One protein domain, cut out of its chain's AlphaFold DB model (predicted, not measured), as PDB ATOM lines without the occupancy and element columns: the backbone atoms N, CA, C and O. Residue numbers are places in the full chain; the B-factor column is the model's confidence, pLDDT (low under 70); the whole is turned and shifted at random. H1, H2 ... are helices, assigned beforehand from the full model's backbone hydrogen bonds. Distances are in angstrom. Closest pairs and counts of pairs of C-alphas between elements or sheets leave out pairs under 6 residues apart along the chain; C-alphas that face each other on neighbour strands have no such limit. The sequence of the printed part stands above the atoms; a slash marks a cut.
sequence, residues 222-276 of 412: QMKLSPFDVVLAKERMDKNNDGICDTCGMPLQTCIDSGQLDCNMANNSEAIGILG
ATOM      1  N   GLN A 222     102.363 227.820 149.971       60.44
ATOM      2  CA  GLN A 222     103.732 228.355 150.009       60.44
ATOM      3  C   GLN A 222     104.588 228.182 148.739       60.44
ATOM      4  O   GLN A 222     105.709 227.674 148.814       60.44
ATOM      5  N   MET A 223     104.132 228.682 147.585       70.31
ATOM      6  CA  MET A 223     105.087 228.967 146.505       70.31
ATOM      7  C   MET A 223     106.116 229.990 147.002       70.31
ATOM      8  O   MET A 223     105.756 231.053 147.508       70.31
ATOM      9  N   LYS A 224     107.400 229.647 146.891       89.12
ATOM     10  CA  LYS A 224     108.521 230.548 147.181       89.12
ATOM     11  C   LYS A 224     109.065 231.106 145.876       89.12
ATOM     12  O   LYS A 224     108.984 230.443 144.842       89.12
ATOM     13  N   LEU A 225     109.651 232.296 145.938       94.50
ATOM     14  CA  LEU A 225     110.397 232.851 144.814       94.50
ATOM     15  C   LEU A 225     111.536 231.900 144.433       94.50
ATOM     16  O   LEU A 225     112.250 231.390 145.302       94.50
ATOM     17  N   SER A 226     111.696 231.666 143.133       95.25
ATOM     18  CA  SER A 226     112.847 230.943 142.607       95.25
ATOM     19  C   SER A 226     114.129 231.766 142.821       95.25
ATOM     20  O   SER A 226     114.062 232.982 143.033       95.25
ATOM     21  N   PRO A 227     115.324 231.158 142.719       95.38
ATOM     22  CA  PRO A 227     116.574 231.915 142.752       95.38
ATOM     23  C   PRO A 227     116.631 233.038 141.706       95.38
ATOM     24  O   PRO A 227     117.160 234.109 141.995       95.38
ATOM     25  N   PHE A 228     116.052 232.813 140.521       96.19
ATOM     26  CA  PHE A 228     115.932 233.831 139.480       96.19
ATOM     27  C   PHE A 228     115.050 234.998 139.940       96.19
ATOM     28  O   PHE A 228     115.472 236.150 139.854       96.19
ATOM     29  N   ASP A 229     113.872 234.709 140.500       97.56
ATOM     30  CA  ASP A 229     112.942 235.751 140.948       97.56
ATOM     31  C   ASP A 229     113.522 236.572 142.103       97.56
ATOM     32  O   ASP A 229     113.301 237.773 142.158       97.56
ATOM     33  N   VAL A 230     114.295 235.962 143.010       96.38
ATOM     34  CA  VAL A 230     114.964 236.690 144.104       96.38
ATOM     35  C   VAL A 230     115.983 237.691 143.561       96.38
ATOM     36  O   VAL A 230     116.062 238.813 144.059       96.38
ATOM     37  N   VAL A 231     116.778 237.304 142.560       96.56
ATOM     38  CA  VAL A 231     117.741 238.214 141.918       96.56
ATOM     39  C   VAL A 231     116.999 239.327 141.188       96.56
ATOM     40  O   VAL A 231     117.306 240.500 141.384       96.56
ATOM     41  N   LEU A 232     115.970 238.975 140.421       97.06
ATOM     42  CA  LEU A 232     115.183 239.945 139.676       97.06
ATOM     43  C   LEU A 232     114.423 240.917 140.595       97.06
ATOM     44  O   LEU A 232     114.356 242.106 140.303       97.06
ATOM     45  N   ALA A 233     113.899 240.444 141.725       96.38
ATOM     46  CA  ALA A 233     113.257 241.275 142.740       96.38
ATOM     47  C   ALA A 233     114.226 242.326 143.293       96.38
ATOM     48  O   ALA A 233     113.852 243.488 143.433       96.38
ATOM     49  N   LYS A 234     115.485 241.943 143.552       96.44
ATOM     50  CA  LYS A 234     116.538 242.881 143.975       96.44
ATOM     51  C   LYS A 234     116.803 243.937 142.911       96.44
ATOM     52  O   LYS A 234     116.732 245.119 143.208       96.44
ATOM     53  N   GLU A 235     117.007 243.523 141.663       95.44
ATOM     54  CA  GLU A 235     117.246 244.456 140.551       95.44
ATOM     55  C   GLU A 235     116.101 245.458 140.342       95.44
ATOM     56  O   GLU A 235     116.325 246.584 139.895       95.44
ATOM     57  N   ARG A 236     114.861 245.044 140.621       94.31
ATOM     58  CA  ARG A 236     113.665 245.856 140.371       94.31
ATOM     59  C   ARG A 236     113.287 246.757 141.539       94.31
ATOM     60  O   ARG A 236     112.797 247.859 141.293       94.31
ATOM     61  N   MET A 237     113.498 246.302 142.772       94.88
ATOM     62  CA  MET A 237     113.059 247.003 143.980       94.88
ATOM     63  C   MET A 237     114.185 247.689 144.760       94.88
ATOM     64  O   MET A 237     113.861 248.545 145.569       94.88
ATOM     65  N   ASP A 238     115.455 247.342 144.551       96.56
ATOM     66  CA  ASP A 238     116.609 247.880 145.292       96.56
ATOM     67  C   ASP A 238     117.734 248.246 144.309       96.56
ATOM     68  O   ASP A 238     118.727 247.534 144.138       96.56
ATOM     69  N   LYS A 239     117.543 249.348 143.574       95.31
ATOM     70  CA  LYS A 239     118.453 249.769 142.496       95.31
ATOM     71  C   LYS A 239     119.766 250.330 143.024       95.31
ATOM     72  O   LYS A 239     120.770 250.296 142.312       95.31
ATOM     73  N   ASN A 240     119.756 250.896 144.230       95.69
ATOM     74  CA  ASN A 240     120.950 251.425 144.886       95.69
ATOM     75  C   ASN A 240     121.685 250.356 145.726       95.69
ATOM     76  O   ASN A 240     122.810 250.614 146.163       95.69
ATOM     77  N   ASN A 241     121.101 249.161 145.872       95.88
ATOM     78  CA  ASN A 241     121.645 248.006 146.578       95.88
ATOM     79  C   ASN A 241     121.945 248.313 148.061       95.88
ATOM     80  O   ASN A 241     123.003 247.939 148.583       95.88
ATOM     81  N   ASP A 242     121.030 249.018 148.733       96.62
ATOM     82  CA  ASP A 242     121.107 249.341 150.164       96.62
ATOM     83  C   ASP A 242     120.289 248.381 151.056       96.62
ATOM     84  O   ASP A 242     120.349 248.458 152.289       96.62
ATOM     85  N   GLY A 243     119.587 247.419 150.448       95.50
ATOM     86  CA  GLY A 243     118.747 246.442 151.134       95.50
ATOM     87  C   GLY A 243     117.363 246.974 151.513       95.50
ATOM     88  O   GLY A 243     116.636 246.296 152.251       95.50
ATOM     89  N   ILE A 244     116.984 248.154 151.029       96.12
ATOM     90  CA  ILE A 244     115.686 248.794 151.224       96.12
ATOM     91  C   ILE A 244     114.970 248.847 149.872       96.12
ATOM     92  O   ILE A 244     115.559 249.055 148.821       96.12
ATOM     93  N   CYS A 245     113.661 248.617 149.886       95.06
ATOM     94  CA  CYS A 245     112.847 248.772 148.693       95.06
ATOM     95  C   CYS A 245     112.688 250.263 148.353       95.06
ATOM     96  O   CYS A 245     112.057 251.003 149.113       95.06
ATOM     97  N   ASP A 246     113.172 250.672 147.183       93.44
ATOM     98  CA  ASP A 246     113.114 252.036 146.644       93.44
ATOM     99  C   ASP A 246     111.683 252.598 146.586       93.44
ATOM    100  O   ASP A 246     111.468 253.806 146.692       93.44
ATOM    101  N   THR A 247     110.685 251.726 146.416       91.62
ATOM    102  CA  THR A 247     109.279 252.127 146.255       91.62
ATOM    103  C   THR A 247     108.572 252.361 147.589       91.62
ATOM    104  O   THR A 247     107.755 253.274 147.696       91.62
ATOM    105  N   CYS A 248     108.831 251.533 148.608       91.44
ATOM    106  CA  CYS A 248     108.069 251.563 149.865       91.44
ATOM    107  C   CYS A 248     108.891 251.876 151.119       91.44
ATOM    108  O   CYS A 248     108.306 252.064 152.185       91.44
ATOM    109  N   GLY A 249     110.221 251.919 151.024       92.69
ATOM    110  CA  GLY A 249     111.113 252.194 152.152       92.69
ATOM    111  C   GLY A 249     111.188 251.079 153.202       92.69
ATOM    112  O   GLY A 249     111.739 251.293 154.280       92.69
ATOM    113  N   MET A 250     110.622 249.897 152.933       91.75
ATOM    114  CA  MET A 250     110.738 248.728 153.813       91.75
ATOM    115  C   MET A 250     111.994 247.917 153.486       91.75
ATOM    116  O   MET A 250     112.460 247.972 152.348       91.75
ATOM    117  N   PRO A 251     112.514 247.100 154.422       96.38
ATOM    118  CA  PRO A 251     113.572 246.147 154.102       96.38
ATOM    119  C   PRO A 251     113.174 245.269 152.912       96.38
ATOM    120  O   PRO A 251     112.109 244.648 152.918       96.38
ATOM    121  N   LEU A 252     114.043 245.185 151.909       94.44
ATOM    122  CA  LEU A 252     113.795 244.459 150.664       94.44
ATOM    123  C   LEU A 252     113.395 242.998 150.909       94.44
ATOM    124  O   LEU A 252     112.495 242.471 150.255       94.44
ATOM    125  N   GLN A 253     114.023 242.354 151.896       92.88
ATOM    126  CA  GLN A 253     113.723 240.970 152.255       92.88
ATOM    127  C   GLN A 253     112.260 240.788 152.676       92.88
ATOM    128  O   GLN A 253     111.665 239.766 152.362       92.88
ATOM    129  N   THR A 254     111.641 241.788 153.311       92.69
ATOM    130  CA  THR A 254     110.218 241.740 153.673       92.69
ATOM    131  C   THR A 254     109.323 241.686 152.434       92.69
ATOM    132  O   THR A 254     108.343 240.943 152.422       92.69
ATOM    133  N   CYS A 255     109.667 242.417 151.368       92.75
ATOM    134  CA  CYS A 255     108.959 242.329 150.089       92.75
ATOM    135  C   CYS A 255     109.148 240.942 149.451       92.75
ATOM    136  O   CYS A 255     108.165 240.290 149.098       92.75
ATOM    137  N   ILE A 256     110.383 240.443 149.393       93.62
ATOM    138  CA  ILE A 256     110.704 239.120 148.829       93.62
ATOM    139  C   ILE A 256     109.971 237.997 149.581       93.62
ATOM    140  O   ILE A 256     109.329 237.154 148.958       93.62
ATOM    141  N   ASP A 257     110.000 238.014 150.916       91.75
ATOM    142  CA  ASP A 257     109.345 237.013 151.772       91.75
ATOM    143  C   ASP A 257     107.819 237.026 151.628       91.75
ATOM    144  O   ASP A 257     107.162 236.003 151.823       91.75
ATOM    145  N   SER A 258     107.250 238.176 151.259       90.88
ATOM    146  CA  SER A 258     105.820 238.312 150.971       90.88
ATOM    147  C   SER A 258     105.418 237.850 149.568       90.88
ATOM    148  O   SER A 258     104.240 237.921 149.233       90.88
ATOM    149  N   GLY A 259     106.362 237.379 148.747       93.38
ATOM    150  CA  GLY A 259     106.067 236.905 147.397       93.38
ATOM    151  C   GLY A 259     106.065 238.000 146.328       93.38
ATOM    152  O   GLY A 259     105.426 237.815 145.295       93.38
ATOM    153  N   GLN A 260     106.715 239.144 146.561       94.56
ATOM    154  CA  GLN A 260     106.718 240.273 145.624       94.56
ATOM    155  C   GLN A 260     107.949 240.259 144.706       94.56
ATOM    156  O   GLN A 260     109.084 240.206 145.182       94.56
ATOM    157  N   LEU A 261     107.706 240.353 143.394       95.19
ATOM    158  CA  LEU A 261     108.728 240.639 142.377       95.19
ATOM    159  C   LEU A 261     108.831 242.143 142.086       95.19
ATOM    160  O   LEU A 261     109.919 242.659 141.847       95.19
ATOM    161  N   ASP A 262     107.688 242.822 142.151       94.56
ATOM    162  CA  ASP A 262     107.548 244.270 142.149       94.56
ATOM    163  C   ASP A 262     106.905 244.716 143.453       94.56
ATOM    164  O   ASP A 262     106.100 243.998 144.038       94.56
ATOM    165  N   CYS A 263     107.217 245.929 143.897       91.94
ATOM    166  CA  CYS A 263     106.523 246.486 145.042       91.94
ATOM    167  C   CYS A 263     105.116 246.935 144.627       91.94
ATOM    168  O   CYS A 263     104.962 247.915 143.895       91.94
ATOM    169  N   ASN A 264     104.088 246.250 145.133       85.88
ATOM    170  CA  ASN A 264     102.676 246.559 144.867       85.88
ATOM    171  C   ASN A 264     102.117 247.681 145.766       85.88
ATOM    172  O   ASN A 264     100.906 247.898 145.818       85.88
ATOM    173  N   MET A 265     102.972 248.386 146.514       82.94
ATOM    174  CA  MET A 265     102.565 249.546 147.311       82.94
ATOM    175  C   MET A 265     102.487 250.816 146.444       82.94
ATOM    176  O   MET A 265     102.873 250.821 145.278       82.94
ATOM    177  N   ALA A 266     101.962 251.905 147.016       71.44
ATOM    178  CA  ALA A 266     101.882 253.227 146.376       71.44
ATOM    179  C   ALA A 266     101.046 253.297 145.075       71.44
ATOM    180  O   ALA A 266     101.305 254.141 144.223       71.44
ATOM    181  N   ASN A 267     100.005 252.460 144.942       68.19
ATOM    182  CA  ASN A 267      99.105 252.419 143.775       68.19
ATOM    183  C   ASN A 267      99.822 252.152 142.439       68.19
ATOM    184  O   ASN A 267      99.397 252.648 141.397       68.19
ATOM    185  N   ASN A 268     100.895 251.360 142.453       76.38
ATOM    186  CA  ASN A 268     101.560 250.938 141.229       76.38
ATOM    187  C   ASN A 268     100.696 249.916 140.464       76.38
ATOM    188  O   ASN A 268     100.800 248.710 140.686       76.38
ATOM    189  N   SER A 269      99.825 250.400 139.575       76.25
ATOM    190  CA  SER A 269      98.928 249.562 138.766       76.25
ATOM    191  C   SER A 269      99.656 248.690 137.743       76.25
ATOM    192  O   SER A 269      99.065 247.747 137.230       76.25
ATOM    193  N   GLU A 270     100.916 249.004 137.440       84.50
ATOM    194  CA  GLU A 270     101.751 248.256 136.495       84.50
ATOM    195  C   GLU A 270     102.600 247.179 137.184       84.50
ATOM    196  O   GLU A 270     103.261 246.396 136.504       84.50
ATOM    197  N   ALA A 271     102.585 247.106 138.520       92.25
ATOM    198  CA  ALA A 271     103.346 246.111 139.265       92.25
ATOM    199  C   ALA A 271     102.870 244.689 138.948       92.25
ATOM    200  O   ALA A 271     101.665 244.411 138.903       92.25
ATOM    201  N   ILE A 272     103.822 243.767 138.806       95.75
ATOM    202  CA  ILE A 272     103.529 242.333 138.827       95.75
ATOM    203  C   ILE A 272     102.888 241.995 140.177       95.75
ATOM    204  O   ILE A 272     103.333 242.462 141.223       95.75
ATOM    205  N   GLY A 273     101.805 241.222 140.157       94.38
ATOM    206  CA  GLY A 273     101.075 240.820 141.355       94.38
ATOM    207  C   GLY A 273     101.903 239.964 142.305       94.38
ATOM    208  O   GLY A 273     102.946 239.428 141.945       94.38
ATOM    209  N   ILE A 274     101.399 239.788 143.524       93.75
ATOM    210  CA  ILE A 274     102.014 238.899 144.514       93.75
ATOM    211  C   ILE A 274     101.933 237.449 144.020       93.75
ATOM    212  O   ILE A 274     100.898 237.017 143.510       93.75
ATOM    213  N   LEU A 275     103.003 236.679 144.210       95.25
ATOM    214  CA  LEU A 275     103.033 235.256 143.886       95.25
ATOM    215  C   LEU A 275     101.863 234.506 144.549       95.25
ATOM    216  O   LEU A 275     101.627 234.610 145.752       95.25
ATOM    217  N   GLY A 276     101.133 233.739 143.749       92.88
ATOM    218  CA  GLY A 276      99.912 233.031 144.121       92.88
ATOM    219  C   GLY A 276      98.618 233.838 143.956       92.88
ATOM    220  O   GLY A 276      97.551 233.295 144.239       92.88
TER     221      GLY A 276
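This is residues 222 to 276 of the 412 residues of an uncharacterized protein of Candidatus Roizmanbacteria bacterium CG10_big_fil_rev_8_21_14_0_10_39_12 (UniProt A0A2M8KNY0). Little regular structure: a long helix, H1, and a short one, H2, make a helical hairpin, and the last stretch, residues 258 to 276, folds out as a wide loop and returns toward the first residue. The printed part has 55 residues with two named helices, H1 then H2, and no named strand; the class is all helix, with 17 residues in named elements. It is compact, with a radius of gyration of the C-alphas of 10.1 A, and spans 26 by 23 by 15 A.

H1, residues 227 to 237, and H2, residues 252 to 257, touch, the closest C-alphas being those of Val 230 and Ile 256, 6.8 A apart. They run opposite ways at a steep tilt of 40 degrees. In both, every O i to N i+4 pair is within hydrogen-bond range.

H1 is 15.5 A long from C-alpha 227 at (116.574, 231.915, 142.752); H2, 8.7 A, ends at C-alpha 257 at (109.345, 237.013, 151.772).

The C-alphas farthest apart, of Gln 222 and Asn 240, are 29.2 A apart. The printed part has no cut. The link from H1 to H2, 14 residues, is long. Residues 222 and 267 have pLDDT under 70.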